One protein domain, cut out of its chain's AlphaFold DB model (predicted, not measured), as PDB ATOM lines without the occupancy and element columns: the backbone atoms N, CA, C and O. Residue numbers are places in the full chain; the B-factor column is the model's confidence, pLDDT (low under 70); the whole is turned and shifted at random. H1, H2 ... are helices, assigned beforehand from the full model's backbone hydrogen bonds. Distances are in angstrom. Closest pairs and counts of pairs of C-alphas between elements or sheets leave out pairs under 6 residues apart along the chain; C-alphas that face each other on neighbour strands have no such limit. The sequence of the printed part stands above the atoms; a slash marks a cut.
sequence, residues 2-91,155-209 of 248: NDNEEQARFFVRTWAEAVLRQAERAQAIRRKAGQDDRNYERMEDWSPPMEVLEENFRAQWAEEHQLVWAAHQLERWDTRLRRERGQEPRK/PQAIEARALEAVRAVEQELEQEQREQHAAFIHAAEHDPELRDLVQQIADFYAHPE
ATOM      1  N   ASN A   2     -34.597   5.940  36.802       88.75
ATOM      2  CA  ASN A   2     -35.325   5.786  38.070       88.75
ATOM      3  C   ASN A   2     -34.324   5.654  39.233       88.75
ATOM      4  O   ASN A   2     -33.185   5.240  39.012       88.75
ATOM      5  N   ASP A   3     -34.750   5.978  40.454       93.62
ATOM      6  CA  ASP A   3     -33.889   6.011  41.645       93.62
ATOM      7  C   ASP A   3     -33.159   4.674  41.894       93.62
ATOM      8  O   ASP A   3     -32.002   4.660  42.317       93.62
ATOM      9  N   ASN A   4     -33.795   3.533  41.586       95.25
ATOM     10  CA  ASN A   4     -33.177   2.210  41.734       95.25
ATOM     11  C   ASN A   4     -32.055   1.986  40.712       95.25
ATOM     12  O   ASN A   4     -31.029   1.394  41.047       95.25
ATOM     13  N   GLU A   5     -32.242   2.441  39.471       95.56
ATOM     14  CA  GLU A   5     -31.242   2.365  38.405       95.56
ATOM     15  C   GLU A   5     -30.041   3.266  38.726       95.56
ATOM     16  O   GLU A   5     -28.892   2.843  38.580       95.56
ATOM     17  N   GLU A   6     -30.286   4.485  39.220       94.12
ATOM     18  CA  GLU A   6     -29.234   5.407  39.666       94.12
ATOM     19  C   GLU A   6     -28.436   4.819  40.837       94.12
ATOM     20  O   GLU A   6     -27.202   4.777  40.791       94.12
ATOM     21  N   GLN A   7     -29.126   4.273  41.842       97.31
ATOM     22  CA  GLN A   7     -28.496   3.633  42.994       97.31
ATOM     23  C   GLN A   7     -27.725   2.357  42.607       97.31
ATOM     24  O   GLN A   7     -26.638   2.108  43.136       97.31
ATOM     25  N   ALA A   8     -28.237   1.563  41.661       97.06
ATOM     26  CA  ALA A   8     -27.523   0.409  41.121       97.06
ATOM     27  C   ALA A   8     -26.262   0.843  40.352       97.06
ATOM     28  O   ALA A   8     -25.194   0.278  40.579       97.06
ATOM     29  N   ARG A   9     -26.344   1.889  39.516       96.00
ATOM     30  CA  ARG A   9     -25.191   2.455  38.786       96.00
ATOM     31  C   ARG A   9     -24.127   3.008  39.733       96.00
ATOM     32  O   ARG A   9     -22.936   2.831  39.473       96.00
ATOM     33  N   PHE A  10     -24.538   3.633  40.838       96.50
ATOM     34  CA  PHE A  10     -23.634   4.046  41.912       96.50
ATOM     35  C   PHE A  10     -22.879   2.843  42.492       96.50
ATOM     36  O   PHE A  10     -21.649   2.844  42.471       96.50
ATOM     37  N   PHE A  11     -23.582   1.786  42.919       98.25
ATOM     38  CA  PHE A  11     -22.927   0.606  43.495       98.25
ATOM     39  C   PHE A  11     -22.039  -0.145  42.497       98.25
ATOM     40  O   PHE A  11     -20.965  -0.603  42.885       98.25
ATOM     41  N   VAL A  12     -22.427  -0.228  41.222       98.19
ATOM     42  CA  VAL A  12     -21.579  -0.785  40.153       98.19
ATOM     43  C   VAL A  12     -20.234  -0.052  40.086       98.19
ATOM     44  O   VAL A  12     -19.188  -0.698  40.119       98.19
ATOM     45  N   ARG A  13     -20.238   1.290  40.089       97.44
ATOM     46  CA  ARG A  13     -19.001   2.093  40.129       97.44
ATOM     47  C   ARG A  13     -18.215   1.875  41.425       97.44
ATOM     48  O   ARG A  13     -17.018   1.614  41.367       97.44
ATOM     49  N   THR A  14     -18.887   1.897  42.581       98.31
ATOM     50  CA  THR A  14     -18.257   1.659  43.894       98.31
ATOM     51  C   THR A  14     -17.507   0.325  43.945       98.31
ATOM     52  O   THR A  14     -16.389   0.269  44.463       98.31
ATOM     53  N   TRP A  15     -18.096  -0.745  43.403       98.50
ATOM     54  CA  TRP A  15     -17.475  -2.069  43.391       98.50
ATOM     55  C   TRP A  15     -16.420  -2.234  42.297       98.50
ATOM     56  O   TRP A  15     -15.423  -2.904  42.552       98.50
ATOM     57  N   ALA A  16     -16.550  -1.569  41.145       98.44
ATOM     58  CA  ALA A  16     -15.483  -1.523  40.142       98.44
ATOM     59  C   ALA A  16     -14.204  -0.882  40.715       98.44
ATOM     60  O   ALA A  16     -13.128  -1.481  40.663       98.44
ATOM     61  N   GLU A  17     -14.331   0.269  41.384       98.50
ATOM     62  CA  GLU A  17     -13.213   0.885  42.106       98.50
ATOM     63  C   GLU A  17     -12.660  -0.012  43.225       98.50
ATOM     64  O   GLU A  17     -11.452  -0.032  43.468       98.50
ATOM     65  N   ALA A  18     -13.530  -0.732  43.944       98.50
ATOM     66  CA  ALA A  18     -13.103  -1.652  44.992       98.50
ATOM     67  C   ALA A  18     -12.260  -2.798  44.417       98.50
ATOM     68  O   ALA A  18     -11.197  -3.075  44.966       98.50
ATOM     69  N   VAL A  19     -12.668  -3.395  43.291       98.62
ATOM     70  CA  VAL A  19     -11.882  -4.419  42.583       98.62
ATOM     71  C   VAL A  19     -10.523  -3.870  42.149       98.62
ATOM     72  O   VAL A  19      -9.516  -4.525  42.392       98.62
ATOM     73  N   LEU A  20     -10.465  -2.662  41.573       98.56
ATOM     74  CA  LEU A  20      -9.198  -2.042  41.155       98.56
ATOM     75  C   LEU A  20      -8.239  -1.829  42.338       98.56
ATOM     76  O   LEU A  20      -7.095  -2.289  42.293       98.56
ATOM     77  N   ARG A  21      -8.715  -1.207  43.427       98.56
ATOM     78  CA  ARG A  21      -7.928  -1.009  44.661       98.56
ATOM     79  C   ARG A  21      -7.467  -2.336  45.268       98.56
ATOM     80  O   ARG A  21      -6.359  -2.427  45.792       98.56
ATOM     81  N   GLN A  22      -8.315  -3.359  45.213       98.31
ATOM     82  CA  GLN A  22      -8.039  -4.657  45.815       98.31
ATOM     83  C   GLN A  22      -7.063  -5.496  44.977       98.31
ATOM     84  O   GLN A  22      -6.186  -6.153  45.535       98.31
ATOM     85  N   ALA A  23      -7.142  -5.409  43.647       97.94
ATOM     86  CA  ALA A  23      -6.180  -6.021  42.736       97.94
ATOM     87  C   ALA A  23      -4.773  -5.431  42.934       97.94
ATOM     88  O   ALA A  23      -3.804  -6.183  43.030       97.94
ATOM     89  N   GLU A  24      -4.658  -4.104  43.082       98.06
ATOM     90  CA  GLU A  24      -3.384  -3.437  43.381       98.06
ATOM     91  C   GLU A  24      -2.760  -3.948  44.692       98.06
ATOM     92  O   GLU A  24      -1.575  -4.295  44.719       98.06
ATOM     93  N   ARG A  25      -3.558  -4.066  45.763       97.38
ATOM     94  CA  ARG A  25      -3.114  -4.608  47.059       97.38
ATOM     95  C   ARG A  25      -2.662  -6.061  46.961       97.38
ATOM     96  O   ARG A  25      -1.537  -6.369  47.357       97.38
ATOM     97  N   ALA A  26      -3.488  -6.926  46.372       94.88
ATOM     98  CA  ALA A  26      -3.174  -8.334  46.134       94.88
ATOM     99  C   ALA A  26      -1.889  -8.499  45.295       94.88
ATOM    100  O   ALA A  26      -1.058  -9.371  45.549       94.88
ATOM    101  N   GLN A  27      -1.672  -7.630  44.304       95.56
ATOM    102  CA  GLN A  27      -0.453  -7.612  43.495       95.56
ATOM    103  C   GLN A  27       0.773  -7.117  44.282       95.56
ATOM    104  O   GLN A  27       1.867  -7.670  44.136       95.56
ATOM    105  N   ALA A  28       0.613  -6.100  45.133       96.00
ATOM    106  CA  ALA A  28       1.682  -5.589  45.986       96.00
ATOM    107  C   ALA A  28       2.150  -6.630  47.013       96.00
ATOM    108  O   ALA A  28       3.359  -6.854  47.130       96.00
ATOM    109  N   ILE A  29       1.222  -7.311  47.696       94.25
ATOM    110  CA  ILE A  29       1.580  -8.340  48.678       94.25
ATOM    111  C   ILE A  29       2.201  -9.573  48.014       94.25
ATOM    112  O   ILE A  29       3.243 -10.013  48.487       94.25
ATOM    113  N   ARG A  30       1.699 -10.045  46.860       92.06
ATOM    114  CA  ARG A  30       2.348 -11.131  46.091       92.06
ATOM    115  C   ARG A  30       3.786 -10.804  45.688       92.06
ATOM    116  O   ARG A  30       4.657 -11.670  45.766       92.06
ATOM    117  N   ARG A  31       4.064  -9.559  45.271       93.31
ATOM    118  CA  ARG A  31       5.438  -9.118  44.961       93.31
ATOM    119  C   ARG A  31       6.346  -9.189  46.188       93.31
ATOM    120  O   ARG A  31       7.454  -9.704  46.062       93.31
ATOM    121  N   LYS A  32       5.877  -8.696  47.343       93.56
ATOM    122  CA  LYS A  32       6.617  -8.747  48.614       93.56
ATOM    123  C   LYS A  32       6.835 -10.193  49.065       93.56
ATOM    124  O   LYS A  32       7.977 -10.589  49.251       93.56
ATOM    125  N   ALA A  33       5.767 -10.983  49.155       91.12
ATOM    126  CA  ALA A  33       5.796 -12.382  49.568       91.12
ATOM    127  C   ALA A  33       6.791 -13.195  48.733       91.12
ATOM    128  O   ALA A  33       7.717 -13.778  49.284       91.12
ATOM    129  N   GLY A  34       6.687 -13.138  47.400       90.81
ATOM    130  CA  GLY A  34       7.615 -13.847  46.518       90.81
ATOM    131  C   GLY A  34       9.049 -13.303  46.542       90.81
ATOM    132  O   GLY A  34       9.974 -14.029  46.187       90.81
ATOM    133  N   GLN A  35       9.274 -12.039  46.916       93.00
ATOM    134  CA  GLN A  35      10.627 -11.517  47.141       93.00
ATOM    135  C   GLN A  35      11.215 -12.058  48.444       93.00
ATOM    136  O   GLN A  35      12.354 -12.519  48.434       93.00
ATOM    137  N   ASP A  36      10.448 -12.019  49.530       93.38
ATOM    138  CA  ASP A  36      10.882 -12.479  50.845       93.38
ATOM    139  C   ASP A  36      11.106 -13.998  50.867       93.38
ATOM    140  O   ASP A  36      12.103 -14.444  51.421       93.38
ATOM    141  N   ASP A  37      10.268 -14.777  50.181       91.75
ATOM    142  CA  ASP A  37      10.417 -16.228  49.992       91.75
ATOM    143  C   ASP A  37      11.755 -16.578  49.300       91.75
ATOM    144  O   ASP A  37      12.608 -17.256  49.875       91.75
ATOM    145  N   ARG A  38      12.047 -15.965  48.142       92.50
ATOM    146  CA  ARG A  38      13.351 -16.107  47.449       92.50
ATOM    147  C   ARG A  38      14.549 -15.559  48.229       92.50
ATOM    148  O   ARG A  38      15.695 -15.855  47.878       92.50
ATOM    149  N   ASN A  39      14.318 -14.687  49.208       94.44
ATOM    150  CA  ASN A  39      15.360 -14.205  50.107       94.44
ATOM    151  C   ASN A  39      15.576 -15.203  51.253       94.44
ATOM    152  O   ASN A  39      16.723 -15.448  51.612       94.44
ATOM    153  N   TYR A  40      14.509 -15.804  51.787       92.50
ATOM    154  CA  TYR A  40      14.557 -16.851  52.808       92.50
ATOM    155  C   TYR A  40      15.328 -18.078  52.316       92.50
ATOM    156  O   TYR A  40      16.260 -18.514  52.987       92.50
ATOM    157  N   GLU A  41      15.046 -18.552  51.096       92.38
ATOM    158  CA  GLU A  41      15.736 -19.695  50.468       92.38
ATOM    159  C   GLU A  41      17.271 -19.560  50.406       92.38
ATOM    160  O   GLU A  41      17.974 -20.564  50.290       92.38
ATOM    161  N   ARG A  42      17.810 -18.336  50.475       94.00
ATOM    162  CA  ARG A  42      19.260 -18.088  50.439       94.00
ATOM    163  C   ARG A  42      19.956 -18.355  51.772       94.00
ATOM    164  O   ARG A  42      21.160 -18.586  51.755       94.00
ATOM    165  N   MET A  43      19.218 -18.365  52.887       92.94
ATOM    166  CA  MET A  43      19.734 -18.650  54.233       92.94
ATOM    167  C   MET A  43      20.924 -17.752  54.644       92.94
ATOM    168  O   MET A  43      21.882 -18.216  55.260       92.94
ATOM    169  N   GLU A  44      20.862 -16.470  54.284       96.31
ATOM    170  CA  GLU A  44      21.883 -15.453  54.558       96.31
ATOM    171  C   GLU A  44      21.538 -14.640  55.821       96.31
ATOM    172  O   GLU A  44      20.376 -14.559  56.215       96.31
ATOM    173  N   ASP A  45      22.509 -13.928  56.406       94.19
ATOM    174  CA  ASP A  45      22.296 -13.072  57.598       94.19
ATOM    175  C   ASP A  45      21.248 -11.953  57.396       94.19
ATOM    176  O   ASP A  45      20.738 -11.378  58.358       94.19
ATOM    177  N   TRP A  46      20.948 -11.612  56.139       93.50
ATOM    178  CA  TRP A  46      19.958 -10.608  55.737       93.50
ATOM    179  C   TRP A  46      18.633 -11.219  55.250       93.50
ATOM    180  O   TRP A  46      17.712 -10.474  54.904       93.50
ATOM    181  N   SER A  47      18.522 -12.551  55.194       96.19
ATOM    182  CA  SER A  47      17.279 -13.239  54.843       96.19
ATOM    183  C   SER A  47      16.178 -12.911  55.865       96.19
ATOM    184  O   SER A  47      16.455 -12.842  57.065       96.19
ATOM    185  N   PRO A  48      14.920 -12.709  55.432       95.12
ATOM    186  CA  PRO A  48      13.809 -12.541  56.364       95.12
ATOM    187  C   PRO A  48      13.638 -13.820  57.199       95.12
ATOM    188  O   PRO A  48      13.882 -14.907  56.679       95.12
ATOM    189  N   PRO A  49      13.211 -13.738  58.468       95.31
ATOM    190  CA  PRO A  49      12.923 -14.920  59.272       95.31
ATOM    191  C   PRO A  49      11.555 -15.526  58.891       95.31
ATOM    192  O   PRO A  49      10.753 -14.892  58.199       95.31
ATOM    193  N   MET A  50      11.271 -16.755  59.342       92.88
ATOM    194  CA  MET A  50      10.056 -17.503  58.961       92.88
ATOM    195  C   MET A  50       8.765 -16.746  59.309       92.88
ATOM    196  O   MET A  50       7.806 -16.752  58.538       92.88
ATOM    197  N   GLU A  51       8.756 -16.032  60.432       94.81
ATOM    198  CA  GLU A  51       7.624 -15.246  60.918       94.81
ATOM    199  C   GLU A  51       7.164 -14.203  59.882       94.81
ATOM    200  O   GLU A  51       5.963 -13.998  59.705       94.81
ATOM    201  N   VAL A  52       8.100 -13.614  59.123       94.50
ATOM    202  CA  VAL A  52       7.796 -12.656  58.044       94.50
ATOM    203  C   VAL A  52       7.155 -13.349  56.837       94.50
ATOM    204  O   VAL A  52       6.289 -12.760  56.185       94.50
ATOM    205  N   LEU A  53       7.520 -14.603  56.541       92.06
ATOM    206  CA  LEU A  53       6.850 -15.385  55.495       92.06
ATOM    207  C   LEU A  53       5.417 -15.741  55.897       92.06
ATOM    208  O   LEU A  53       4.505 -15.622  55.079       92.06
ATOM    209  N   GLU A  54       5.191 -16.110  57.158       91.38
ATOM    210  CA  GLU A  54       3.835 -16.349  57.650       91.38
ATOM    211  C   GLU A  54       2.974 -15.075  57.647       91.38
ATOM    212  O   GLU A  54       1.793 -15.129  57.303       91.38
ATOM    213  N   GLU A  55       3.537 -13.922  58.023       93.31
ATOM    214  CA  GLU A  55       2.859 -12.622  57.927       93.31
ATOM    215  C   GLU A  55       2.485 -12.290  56.481       93.31
ATOM    216  O   GLU A  55       1.335 -11.933  56.209       93.31
ATOM    217  N   ASN A  56       3.424 -12.474  55.548       92.06
ATOM    218  CA  ASN A  56       3.188 -12.305  54.118       92.06
ATOM    219  C   ASN A  56       2.076 -13.228  53.606       92.06
ATOM    220  O   ASN A  56       1.203 -12.764  52.875       92.06
ATOM    221  N   PHE A  57       2.074 -14.504  54.003       90.12
ATOM    222  CA  PHE A  57       1.030 -15.455  53.621       90.12
ATOM    223  C   PHE A  57      -0.338 -15.062  54.190       90.12
ATOM    224  O   PHE A  57      -1.308 -15.007  53.438       90.12
ATOM    225  N   ARG A  58      -0.423 -14.725  55.487       91.69
ATOM    226  CA  ARG A  58      -1.673 -14.266  56.124       91.69
ATOM    227  C   ARG A  58      -2.244 -13.035  55.414       91.69
ATOM    228  O   ARG A  58      -3.445 -12.987  55.151       91.69
ATOM    229  N   ALA A  59      -1.387 -12.071  55.072       93.12
ATOM    230  CA  ALA A  59      -1.777 -10.888  54.317       93.12
ATOM    231  C   ALA A  59      -2.207 -11.237  52.881       93.12
ATOM    232  O   ALA A  59      -3.286 -10.831  52.462       93.12
ATOM    233  N   GLN A  60      -1.425 -12.031  52.143       91.44
ATOM    234  CA  GLN A  60      -1.767 -12.439  50.777       91.44
ATOM    235  C   GLN A  60      -3.104 -13.188  50.735       91.44
ATOM    236  O   GLN A  60      -3.973 -12.829  49.948       91.44
ATOM    237  N   TRP A  61      -3.303 -14.172  51.613       89.75
ATOM    238  CA  TRP A  61      -4.546 -14.937  51.704       89.75
ATOM    239  C   TRP A  61      -5.771 -14.035  51.930       89.75
ATOM    240  O   TRP A  61      -6.795 -14.189  51.264       89.75
ATOM    241  N   ALA A  62      -5.653 -13.050  52.829       92.56
ATOM    242  CA  ALA A  62      -6.717 -12.086  53.085       92.56
ATOM    243  C   ALA A  62      -6.998 -11.184  51.868       92.56
ATOM    244  O   ALA A  62      -8.158 -11.028  51.483       92.56
ATOM    245  N   GLU A  63      -5.966 -10.611  51.244       95.06
ATOM    246  CA  GLU A  63      -6.128  -9.679  50.121       95.06
ATOM    247  C   GLU A  63      -6.655 -10.383  48.846       95.06
ATOM    248  O   GLU A  63      -7.472  -9.803  48.126       95.06
ATOM    249  N   GLU A  64      -6.273 -11.641  48.587       92.69
ATOM    250  CA  GLU A  64      -6.825 -12.450  47.483       92.69
ATOM    251  C   GLU A  64      -8.303 -12.823  47.724       92.69
ATOM    252  O   GLU A  64      -9.130 -12.715  46.816       92.69
ATOM    253  N   HIS A  65      -8.685 -13.187  48.956       92.69
ATOM    254  CA  HIS A  65     -10.093 -13.444  49.295       92.69
ATOM    255  C   HIS A  65     -10.945 -12.172  49.136       92.69
ATOM    256  O   HIS A  65     -12.018 -12.210  48.525       92.69
ATOM    257  N   GLN A  66     -10.459 -11.015  49.599       96.00
ATOM    258  CA  GLN A  66     -11.160  -9.743  49.394       96.00
ATOM    259  C   GLN A  66     -11.301  -9.383  47.904       96.00
ATOM    260  O   GLN A  66     -12.320  -8.807  47.521       96.00
ATOM    261  N   LEU A  67     -10.343  -9.760  47.045       97.06
ATOM    262  CA  LEU A  67     -10.444  -9.558  45.593       97.06
ATOM    263  C   LEU A  67     -11.582 -10.385  44.979       97.06
ATOM    264  O   LEU A  67     -12.393  -9.842  44.225       97.06
ATOM    265  N   VAL A  68     -11.689 -11.666  45.349       96.19
ATOM    266  CA  VAL A  68     -12.806 -12.542  44.941       96.19
ATOM    267  C   VAL A  68     -14.145 -11.963  45.404       96.19
ATOM    268  O   VAL A  68     -15.099 -11.909  44.625       96.19
ATOM    269  N   TRP A  69     -14.223 -11.486  46.651       96.94
ATOM    270  CA  TRP A  69     -15.458 -10.912  47.185       96.94
ATOM    271  C   TRP A  69     -15.858  -9.616  46.467       96.94
ATOM    272  O   TRP A  69     -17.018  -9.465  46.081       96.94
ATOM    273  N   ALA A  70     -14.909  -8.707  46.224       98.25
ATOM    274  CA  ALA A  70     -15.161  -7.464  45.496       98.25
ATOM    275  C   ALA A  70     -15.640  -7.723  44.058       98.25
ATOM    276  O   ALA A  70     -16.595  -7.085  43.609       98.25
ATOM    277  N   ALA A  71     -15.035  -8.694  43.362       98.00
ATOM    278  CA  ALA A  71     -15.443  -9.088  42.015       98.00
ATOM    279  C   ALA A  71     -16.871  -9.659  41.998       98.00
ATOM    280  O   ALA A  71     -17.702  -9.221  41.203       98.00
ATOM    281  N   HIS A  72     -17.199 -10.547  42.942       97.25
ATOM    282  CA  HIS A  72     -18.546 -11.104  43.051       97.25
ATOM    283  C   HIS A  72     -19.612 -10.029  43.350       97.25
ATOM    284  O   HIS A  72     -20.720 -10.066  42.806       97.25
ATOM    285  N   GLN A  73     -19.298  -9.038  44.193       97.94
ATOM    286  CA  GLN A  73     -20.214  -7.923  44.450       97.94
ATOM    287  C   GLN A  73     -20.418  -7.054  43.200       97.94
ATOM    288  O   GLN A  73     -21.558  -6.682  42.914       97.94
ATOM    289  N   LEU A  74     -19.366  -6.792  42.414       98.44
ATOM    290  CA  LEU A  74     -19.480  -6.098  41.127       98.44
ATOM    291  C   LEU A  74     -20.445  -6.824  40.173       98.44
ATOM    292  O   LEU A  74     -21.388  -6.203  39.681       98.44
ATOM    293  N   GLU A  75     -20.278  -8.134  39.969       97.75
ATOM    294  CA  GLU A  75     -21.156  -8.941  39.099       97.75
ATOM    295  C   GLU A  75     -22.625  -8.924  39.561       97.75
ATOM    296  O   GLU A  75     -23.556  -8.861  38.744       97.75
ATOM    297  N   ARG A  76     -22.859  -8.932  40.880       97.38
ATOM    298  CA  ARG A  76     -24.209  -8.834  41.457       97.38
ATOM    299  C   ARG A  76     -24.856  -7.472  41.234       97.38
ATOM    300  O   ARG A  76     -26.060  -7.426  40.963       97.38
ATOM    301  N   TRP A  77     -24.101  -6.383  41.349       98.12
ATOM    302  CA  TRP A  77     -24.625  -5.038  41.108       98.12
ATOM    303  C   TRP A  77     -24.801  -4.739  39.616       98.12
ATOM    304  O   TRP A  77     -25.818  -4.144  39.261       98.12
ATOM    305  N   ASP A  78     -23.932  -5.248  38.735       97.50
ATOM    306  CA  ASP A  78     -24.123  -5.207  37.273       97.50
ATOM    307  C   ASP A  78     -25.397  -5.968  36.868       97.50
ATOM    308  O   ASP A  78     -26.278  -5.437  36.188       97.50
ATOM    309  N   THR A  79     -25.580  -7.177  37.411       96.88
ATOM    310  CA  THR A  79     -26.823  -7.950  37.267       96.88
ATOM    311  C   THR A  79     -28.055  -7.176  37.746       96.88
ATOM    312  O   THR A  79     -29.122  -7.288  37.134       96.88
ATOM    313  N   ARG A  80     -27.955  -6.395  38.833       97.00
ATOM    314  CA  ARG A  80     -29.073  -5.564  39.308       97.00
ATOM    315  C   ARG A  80     -29.342  -4.394  38.361       97.00
ATOM    316  O   ARG A  80     -30.498  -4.205  37.994       97.00
ATOM    317  N   LEU A  81     -28.307  -3.667  37.945       96.31
ATOM    318  CA  LEU A  81     -28.408  -2.529  37.028       96.31
ATOM    319  C   LEU A  81     -29.063  -2.933  35.699       96.31
ATOM    320  O   LEU A  81     -30.004  -2.282  35.249       96.31
ATOM    321  N   ARG A  82     -28.639  -4.062  35.123       95.38
ATOM    322  CA  ARG A  82     -29.231  -4.633  33.903       95.38
ATOM    323  C   ARG A  82     -30.723  -4.920  34.059       95.38
ATOM    324  O   ARG A  82     -31.506  -4.557  33.185       95.38
ATOM    325  N   ARG A  83     -31.148  -5.473  35.202       95.88
ATOM    326  CA  ARG A  83     -32.573  -5.722  35.490       95.88
ATOM    327  C   ARG A  83     -33.397  -4.438  35.593       95.88
ATOM    328  O   ARG A  83     -34.496  -4.415  35.051       95.88
ATOM    329  N   GLU A  84     -32.882  -3.380  36.227       95.88
ATOM    330  CA  GLU A  84     -33.573  -2.072  36.274       95.88
ATOM    331  C   GLU A  84     -33.774  -1.469  34.875       95.88
ATOM    332  O   GLU A  84     -34.764  -0.789  34.622       95.88
ATOM    333  N   ARG A  85     -32.862  -1.777  33.946       93.25
ATOM    334  CA  ARG A  85     -32.899  -1.347  32.540       93.25
ATOM    335  C   ARG A  85     -33.715  -2.261  31.621       93.25
ATOM    336  O   ARG A  85     -33.773  -2.008  30.421       93.25
ATOM    337  N   GLY A  86     -34.299  -3.342  32.143       95.25
ATOM    338  CA  GLY A  86     -34.967  -4.364  31.329       95.25
ATOM    339  C   GLY A  86     -34.025  -5.140  30.396       95.25
ATOM    340  O   GLY A  86     -34.479  -5.726  29.416       95.25
ATOM    341  N   GLN A  87     -32.720  -5.132  30.677       94.31
ATOM    342  CA  GLN A  87     -31.691  -5.850  29.928       94.31
ATOM    343  C   GLN A  87     -31.467  -7.251  30.512       94.31
ATOM    344  O   GLN A  87     -31.598  -7.473  31.719       94.31
ATOM    345  N   GLU A  88     -31.040  -8.188  29.664       94.75
ATOM    346  CA  GLU A  88     -30.592  -9.503  30.125       94.75
ATOM    347  C   GLU A  88     -29.369  -9.375  31.061       94.75
ATOM    348  O   GLU A  88     -28.421  -8.634  30.748       94.75
ATOM    349  N   PRO A  89     -29.349 -10.089  32.205       93.19
ATOM    350  CA  PRO A  89     -28.183 -10.168  33.076       93.19
ATOM    351  C   PRO A  89     -26.927 -10.630  32.333       93.19
ATOM    352  O   PRO A  89     -26.969 -11.560  31.524       93.19
ATOM    353  N   ARG A  90     -25.778 -10.031  32.661       90.25
ATOM    354  CA  ARG A  90     -24.480 -10.580  32.261       90.25
ATOM    355  C   ARG A  90     -24.304 -11.937  32.949       90.25
ATOM    356  O   ARG A  90     -24.710 -12.127  34.094       90.25
ATOM    357  N   LYS A  91     -23.730 -12.903  32.234       91.44
ATOM    358  CA  LYS A  91     -23.424 -14.220  32.796       91.44
ATOM    359  C   LYS A  91     -22.263 -14.080  33.791       91.44
ATOM    360  O   LYS A  91     -21.185 -13.676  33.375       91.44
ATOM    361  N   PRO A 155      -2.963 -17.146  41.530       89.19
ATOM    362  CA  PRO A 155      -3.809 -16.002  41.903       89.19
ATOM    363  C   PRO A 155      -3.936 -14.939  40.794       89.19
ATOM    364  O   PRO A 155      -4.971 -14.291  40.653       89.19
ATOM    365  N   GLN A 156      -2.937 -14.818  39.911       92.06
ATOM    366  CA  GLN A 156      -2.983 -13.960  38.718       92.06
ATOM    367  C   GLN A 156      -4.173 -14.279  37.789       92.06
ATOM    368  O   GLN A 156      -4.661 -13.391  37.093       92.06
ATOM    369  N   ALA A 157      -4.665 -15.525  37.769       92.38
ATOM    370  CA  ALA A 157      -5.830 -15.902  36.968       92.38
ATOM    371  C   ALA A 157      -7.158 -15.413  37.577       92.38
ATOM    372  O   ALA A 157      -8.105 -15.153  36.834       92.38
ATOM    373  N   ILE A 158      -7.226 -15.263  38.905       92.94
ATOM    374  CA  ILE A 158      -8.367 -14.663  39.616       92.94
ATOM    375  C   ILE A 158      -8.375 -13.151  39.360       92.94
ATOM    376  O   ILE A 158      -9.379 -12.612  38.898       92.94
ATOM    377  N   GLU A 159      -7.226 -12.493  39.553       96.19
ATOM    378  CA  GLU A 159      -7.007 -11.073  39.234       96.19
ATOM    379  C   GLU A 159      -7.409 -10.736  37.791       96.19
ATOM    380  O   GLU A 159      -8.170  -9.796  37.565       96.19
ATOM    381  N   ALA A 160      -6.956 -11.521  36.808       96.88
ATOM    382  CA  ALA A 160      -7.244 -11.268  35.398       96.88
ATOM    383  C   ALA A 160      -8.752 -11.264  35.080       96.88
ATOM    384  O   ALA A 160      -9.195 -10.402  34.314       96.88
ATOM    385  N   ARG A 161      -9.521 -12.179  35.693       96.75
ATOM    386  CA  ARG A 161     -10.988 -12.280  35.560       96.75
ATOM    387  C   ARG A 161     -11.713 -11.165  36.310       96.75
ATOM    388  O   ARG A 161     -12.620 -10.552  35.757       96.75
ATOM    389  N   ALA A 162     -11.276 -10.838  37.527       97.19
ATOM    390  CA  ALA A 162     -11.824  -9.718  38.292       97.19
ATOM    391  C   ALA A 162     -11.670  -8.387  37.527       97.19
ATOM    392  O   ALA A 162     -12.623  -7.618  37.397       97.19
ATOM    393  N   LEU A 163     -10.497  -8.152  36.929       98.12
ATOM    394  CA  LEU A 163     -10.245  -6.994  36.067       98.12
ATOM    395  C   LEU A 163     -10.994  -7.065  34.724       98.12
ATOM    396  O   LEU A 163     -11.245  -6.029  34.111       98.12
ATOM    397  N   GLU A 164     -11.364  -8.253  34.240       97.31
ATOM    398  CA  GLU A 164     -12.223  -8.401  33.059       97.31
ATOM    399  C   GLU A 164     -13.663  -7.966  33.343       97.31
ATOM    400  O   GLU A 164     -14.233  -7.228  32.538       97.31
ATOM    401  N   ALA A 165     -14.209  -8.318  34.512       95.56
ATOM    402  CA  ALA A 165     -15.513  -7.833  34.963       95.56
ATOM    403  C   ALA A 165     -15.549  -6.295  35.077       95.56
ATOM    404  O   ALA A 165     -16.508  -5.673  34.620       95.56
ATOM    405  N   VAL A 166     -14.476  -5.673  35.593       97.62
ATOM    406  CA  VAL A 166     -14.326  -4.204  35.612       97.62
ATOM    407  C   VAL A 166     -14.338  -3.628  34.196       97.62
ATOM    408  O   VAL A 166     -15.192  -2.798  33.893       97.62
ATOM    409  N   ARG A 167     -13.470  -4.118  33.295       96.94
ATOM    410  CA  ARG A 167     -13.407  -3.634  31.900       96.94
ATOM    411  C   ARG A 167     -14.753  -3.744  31.179       96.94
ATOM    412  O   ARG A 167     -15.114  -2.836  30.435       96.94
ATOM    413  N   ALA A 168     -15.487  -4.837  31.387       93.94
ATOM    414  CA  ALA A 168     -16.784  -5.065  30.752       93.94
ATOM    415  C   ALA A 168     -17.855  -4.060  31.216       93.94
ATOM    416  O   ALA A 168     -18.701  -3.654  30.420       93.94
ATOM    417  N   VAL A 169     -17.802  -3.649  32.486       94.56
ATOM    418  CA  VAL A 169     -18.671  -2.619  33.072       94.56
ATOM    419  C   VAL A 169     -18.257  -1.213  32.628       94.56
ATOM    420  O   VAL A 169     -19.109  -0.426  32.220       94.56
ATOM    421  N   GLU A 170     -16.965  -0.884  32.676       93.31
ATOM    422  CA  GLU A 170     -16.459   0.448  32.313       93.31
ATOM    423  C   GLU A 170     -16.745   0.787  30.846       93.31
ATOM    424  O   GLU A 170     -17.268   1.862  30.561       93.31
ATOM    425  N   GLN A 171     -16.506  -0.153  29.924       92.56
ATOM    426  CA  GLN A 171     -16.798   0.029  28.497       92.56
ATOM    427  C   GLN A 171     -18.282   0.320  28.227       92.56
ATOM    428  O   GLN A 171     -18.604   1.136  27.364       92.56
ATOM    429  N   GLU A 172     -19.181  -0.328  28.969       90.06
ATOM    430  CA  GLU A 172     -20.629  -0.138  28.858       90.06
ATOM    431  C   GLU A 172     -21.050   1.240  29.398       90.06
ATOM    432  O   GLU A 172     -21.733   1.998  28.705       90.06
ATOM    433  N   LEU A 173     -20.549   1.627  30.576       89.88
ATOM    434  CA  LEU A 173     -20.815   2.939  31.179       89.88
ATOM    435  C   LEU A 173     -20.218   4.109  30.374       89.88
ATOM    436  O   LEU A 173     -20.829   5.179  30.313       89.88
ATOM    437  N   GLU A 174     -19.050   3.925  29.752       90.00
ATOM    438  CA  GLU A 174     -18.463   4.898  28.825       90.00
ATOM    439  C   GLU A 174     -19.297   5.043  27.550       90.00
ATOM    440  O   GLU A 174     -19.535   6.164  27.097       90.00
ATOM    441  N   GLN A 175     -19.740   3.927  26.964       89.69
ATOM    442  CA  GLN A 175     -20.546   3.942  25.745       89.69
ATOM    443  C   GLN A 175     -21.878   4.673  25.976       89.69
ATOM    444  O   GLN A 175     -22.218   5.565  25.198       89.69
ATOM    445  N   GLU A 176     -22.559   4.407  27.094       86.69
ATOM    446  CA  GLU A 176     -23.740   5.170  27.524       86.69
ATOM    447  C   GLU A 176     -23.466   6.672  27.634       86.69
ATOM    448  O   GLU A 176     -24.272   7.486  27.191       86.69
ATOM    449  N   GLN A 177     -22.339   7.061  28.240       87.31
ATOM    450  CA  GLN A 177     -21.996   8.472  28.415       87.31
ATOM    451  C   GLN A 177     -21.744   9.160  27.064       87.31
ATOM    452  O   GLN A 177     -22.146  10.310  26.878       87.31
ATOM    453  N   ARG A 178     -21.125   8.460  26.104       87.94
ATOM    454  CA  ARG A 178     -20.938   8.952  24.729       87.94
ATOM    455  C   ARG A 178     -22.271   9.088  23.993       87.94
ATOM    456  O   ARG A 178     -22.480  10.099  23.333       87.94
ATOM    457  N   GLU A 179     -23.178   8.124  24.135       90.31
ATOM    458  CA  GLU A 179     -24.519   8.166  23.532       90.31
ATOM    459  C   GLU A 179     -25.378   9.295  24.119       90.31
ATOM    460  O   GLU A 179     -25.992  10.053  23.367       90.31
ATOM    461  N   GLN A 180     -25.357   9.476  25.442       86.00
ATOM    462  CA  GLN A 180     -26.028  10.588  26.128       86.00
ATOM    463  C   GLN A 180     -25.475  11.947  25.677       86.00
ATOM    464  O   GLN A 180     -26.247  12.866  25.409       86.00
ATOM    465  N   HIS A 181     -24.152  12.069  25.533       84.19
ATOM    466  CA  HIS A 181     -23.515  13.284  25.024       84.19
ATOM    467  C   HIS A 181     -23.885  13.540  23.551       84.19
ATOM    468  O   HIS A 181     -24.287  14.649  23.213       84.19
ATOM    469  N   ALA A 182     -23.840  12.525  22.683       87.81
ATOM    470  CA  ALA A 182     -24.234  12.660  21.279       87.81
ATOM    471  C   ALA A 182     -25.712  13.066  21.124       87.81
ATOM    472  O   ALA A 182     -26.025  13.949  20.325       87.81
ATOM    473  N   ALA A 183     -26.611  12.484  21.925       86.62
ATOM    474  CA  ALA A 183     -28.021  12.862  21.962       86.62
ATOM    475  C   ALA A 183     -28.227  14.308  22.449       86.62
ATOM    476  O   ALA A 183     -29.058  15.024  21.891       86.62
ATOM    477  N   PHE A 184     -27.450  14.762  23.439       85.50
ATOM    478  CA  PHE A 184     -27.474  16.149  23.911       85.50
ATOM    479  C   PHE A 184     -27.003  17.141  22.835       85.50
ATOM    480  O   PHE A 184     -27.678  18.142  22.607       85.50
ATOM    481  N   ILE A 185     -25.902  16.852  22.129       85.81
ATOM    482  CA  ILE A 185     -25.428  17.696  21.016       85.81
ATOM    483  C   ILE A 185     -26.475  17.748  19.898       85.81
ATOM    484  O   ILE A 185     -26.843  18.835  19.465       85.81
ATOM    485  N   HIS A 186     -27.029  16.601  19.496       85.31
ATOM    486  CA  HIS A 186     -28.090  16.556  18.489       85.31
ATOM    487  C   HIS A 186     -29.332  17.355  18.922       85.31
ATOM    488  O   HIS A 186     -29.941  18.036  18.100       85.31
ATOM    489  N   ALA A 187     -29.722  17.308  20.201       85.50
ATOM    490  CA  ALA A 187     -30.806  18.142  20.718       85.50
ATOM    491  C   ALA A 187     -30.458  19.641  20.632       85.50
ATOM    492  O   ALA A 187     -31.258  20.417  20.118       85.50
ATOM    493  N   ALA A 188     -29.245  20.036  21.038       84.25
ATOM    494  CA  ALA A 188     -28.771  21.422  20.976       84.25
ATOM    495  C   ALA A 188     -28.632  21.972  19.543       84.25
ATOM    496  O   ALA A 188     -28.726  23.176  19.331       84.25
ATOM    497  N   GLU A 189     -28.435  21.122  18.535       84.88
ATOM    498  CA  GLU A 189     -28.444  21.547  17.128       84.88
ATOM    499  C   GLU A 189     -29.848  21.905  16.616       84.88
ATOM    500  O   GLU A 189     -29.975  22.738  15.713       84.88
ATOM    501  N   HIS A 190     -30.892  21.303  17.196       85.06
ATOM    502  CA  HIS A 190     -32.287  21.423  16.757       85.06
ATOM    503  C   HIS A 190     -33.160  22.296  17.681       85.06
ATOM    504  O   HIS A 190     -34.278  22.643  17.302       85.06
ATOM    505  N   ASP A 191     -32.650  22.683  18.853       88.06
ATOM    506  CA  ASP A 191     -33.284  23.587  19.816       88.06
ATOM    507  C   ASP A 191     -32.457  24.886  19.960       88.06
ATOM    508  O   ASP A 191     -31.358  24.852  20.523       88.06
ATOM    509  N   PRO A 192     -32.953  26.040  19.466       85.12
ATOM    510  CA  PRO A 192     -32.247  27.318  19.567       85.12
ATOM    511  C   PRO A 192     -31.962  27.784  21.002       85.12
ATOM    512  O   PRO A 192     -30.914  28.382  21.235       85.12
ATOM    513  N   GLU A 193     -32.851  27.511  21.964       85.69
ATOM    514  CA  GLU A 193     -32.657  27.942  23.357       85.69
ATOM    515  C   GLU A 193     -31.563  27.104  24.028       85.69
ATOM    516  O   GLU A 193     -30.682  27.633  24.716       85.69
ATOM    517  N   LEU A 194     -31.562  25.793  23.761       81.31
ATOM    518  CA  LEU A 194     -30.522  24.884  24.238       81.31
ATOM    519  C   LEU A 194     -29.157  25.201  23.599       81.31
ATOM    520  O   LEU A 194     -28.126  25.118  24.270       81.31
ATOM    521  N   ARG A 195     -29.146  25.614  22.326       83.56
ATOM    522  CA  ARG A 195     -27.942  26.050  21.602       83.56
ATOM    523  C   ARG A 195     -27.292  27.277  22.237       83.56
ATOM    524  O   ARG A 195     -26.085  27.265  22.483       83.56
ATOM    525  N   ASP A 196     -28.087  28.308  22.516       84.88
ATOM    526  CA  ASP A 196     -27.604  29.543  23.138       84.88
ATOM    527  C   ASP A 196     -27.088  29.282  24.562       84.88
ATOM    528  O   ASP A 196     -26.054  29.829  24.951       84.88
ATOM    529  N   LEU A 197     -27.737  28.387  25.318       83.50
ATOM    530  CA  LEU A 197     -27.259  27.951  26.634       83.50
ATOM    531  C   LEU A 197     -25.902  27.230  26.552       83.50
ATOM    532  O   LEU A 197     -24.995  27.533  27.330       83.50
ATOM    533  N   VAL A 198     -25.730  26.305  25.601       83.31
ATOM    534  CA  VAL A 198     -24.448  25.606  25.384       83.31
ATOM    535  C   VAL A 198     -23.343  26.589  24.989       83.31
ATOM    536  O   VAL A 198     -22.233  26.487  25.515       83.31
ATOM    537  N   GLN A 199     -23.639  27.577  24.138       83.00
ATOM    538  CA  GLN A 199     -22.672  28.614  23.772       83.00
ATOM    539  C   GLN A 199     -22.285  29.489  24.974       83.00
ATOM    540  O   GLN A 199     -21.099  29.751  25.167       83.00
ATOM    541  N   GLN A 200     -23.238  29.886  25.825       84.00
ATOM    542  CA  GLN A 200     -22.948  30.647  27.050       84.00
ATOM    543  C   GLN A 200     -22.048  29.868  28.023       84.00
ATOM    544  O   GLN A 200     -21.130  30.444  28.609       84.00
ATOM    545  N   ILE A 201     -22.270  28.557  28.171       81.94
ATOM    546  CA  ILE A 201     -21.423  27.686  28.999       81.94
ATOM    547  C   ILE A 201     -20.018  27.553  28.386       81.94
ATOM    548  O   ILE A 201     -19.023  27.645  29.107       81.94
ATOM    549  N   ALA A 202     -19.911  27.379  27.066       82.50
ATOM    550  CA  ALA A 202     -18.624  27.311  26.375       82.50
ATOM    551  C   ALA A 202     -17.829  28.625  26.502       82.50
ATOM    552  O   ALA A 202     -16.647  28.594  26.851       82.50
ATOM    553  N   ASP A 203     -18.484  29.772  26.307       83.31
ATOM    554  CA  ASP A 203     -17.891  31.104  26.459       83.31
ATOM    555  C   ASP A 203     -17.420  31.366  27.900       83.31
ATOM    556  O   ASP A 203     -16.366  31.974  28.101       83.31
ATOM    557  N   PHE A 204     -18.160  30.878  28.903       81.25
ATOM    558  CA  PHE A 204     -17.782  30.952  30.318       81.25
ATOM    559  C   PHE A 204     -16.480  30.191  30.613       81.25
ATOM    560  O   PHE A 204     -15.588  30.735  31.266       81.25
ATOM    561  N   TYR A 205     -16.333  28.961  30.105       76.50
ATOM    562  CA  TYR A 205     -15.105  28.176  30.293       76.50
ATOM    563  C   TYR A 205     -13.929  28.668  29.439       76.50
ATOM    564  O   TYR A 205     -12.780  28.525  29.855       76.50
ATOM    565  N   ALA A 206     -14.194  29.256  28.269       80.81
ATOM    566  CA  ALA A 206     -13.164  29.834  27.404       80.81
ATOM    567  C   ALA A 206     -12.619  31.178  27.924       80.81
ATOM    568  O   ALA A 206     -11.482  31.525  27.606       80.81
ATOM    569  N   HIS A 207     -13.416  31.920  28.703       77.19
ATOM    570  CA  HIS A 207     -13.091  33.271  29.166       77.19
ATOM    571  C   HIS A 207     -13.453  33.537  30.644       77.19
ATOM    572  O   HIS A 207     -14.229  34.461  30.932       77.19
ATOM    573  N   PRO A 208     -12.882  32.787  31.607       63.66
ATOM    574  CA  PRO A 208     -13.153  32.977  33.035       63.66
ATOM    575  C   PRO A 208     -12.814  34.394  33.536       63.66
ATOM    576  O   PRO A 208     -13.421  34.888  34.486       63.66
ATOM    577  N   GLU A 209     -11.887  35.097  32.880       65.31
ATOM    578  CA  GLU A 209     -11.502  36.480  33.177       65.31
ATOM    579  C   GLU A 209     -12.597  37.531  32.908       65.31
ATOM    580  O   GLU A 209     -12.535  38.627  33.472       65.31
TER     581      GLU A 209
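This is residues 2 to 91 and 155 to 209 of the 248 residues of an uncharacterized protein of Streptomyces sp. 3212.5 (UniProt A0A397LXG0). A long helical hairpin of H1 and H2 has a third long helix, H3, packed on it with residues 155 to 169; H3 then runs on past the hairpin, and at its far end the short helix H4 folds back from it in a V. H1, H2 and H3 form a bundle, three helices side by side, here only in part, while the loop of residues 41 to 46, residues 174 to 183 of H3 and residues 200 to 209, of which 200 to 206 belong to H4, stick out. The printed part has 145 residues with four named helices, H1, H2, H3 and H4 in that order, and no named strand, and its class is all helix. It is extended, with a radius of gyration of the C-alphas of 23.5 A, and flat, spanning 77 by 46 by 21 A.

H1, the longest helix, covers residues 3 to 40 and measures 54.7 A from C-alpha 3 at (-33.889, 6.011, 41.645) to C-alpha 40 at (14.557, -16.851, 52.808). H2 covers residues 50 to 84, 51.5 A long. H3 covers residues 155 to 190, 53.3 A long, from C-alpha 155 at (-3.809, -16.002, 41.903). H4 covers residues 192 to 206, 20.8 A long, and ends at C-alpha 206 at (-13.164, 29.834, 27.404).

H3 is the hub, touching the three other helices. H1 and H2 form a hairpin: they touch, with the C-alphas of Trp 15 and Leu 74 closest at 5.0 A, and run opposite ways at a shallow tilt of 20 degrees. H1 touches H3 with residues 12 to 23 alone; the closest C-alphas, of Ala 16 and Val 166, are 5.4 A apart, and the two run opposite ways at a shallow tilt of 34 degrees, only just short of steep. H2 touches H3 with residues 64 to 78 alone; the closest C-alphas, of Ala 71 and Ala 162, are 5.2 A apart, and the two run the same way at a tilt of 36 degrees, only just steep. H3 and H4 touch only at the corner, with the C-alphas of Ala 188 and Arg 195 closest at 4.7 A, and run opposite ways at a steep tilt of 59 degrees. H4 is apart from H1 and from H2. Every O i to N i+4 pair is within hydrogen-bond range in H1, H2 and H4, and 30 of 32 are in H3.

The two C-alphas farthest apart are those of Asp 45 and Pro 192, 77.8 A. Residues 41 to 46, 174 to 183 of H3 and 200 to 209, of which 200 to 206 belong to H4, stand free. Residues 92 to 154 are not printed, and C-alphas 91 and 155 are 21.7 A apart across this cut. The link from H1 to H2 is short and that from H3 to H4 is tight. The mean pLDDT of the printed part is 92.1, and residues 208 to 209 are under 70.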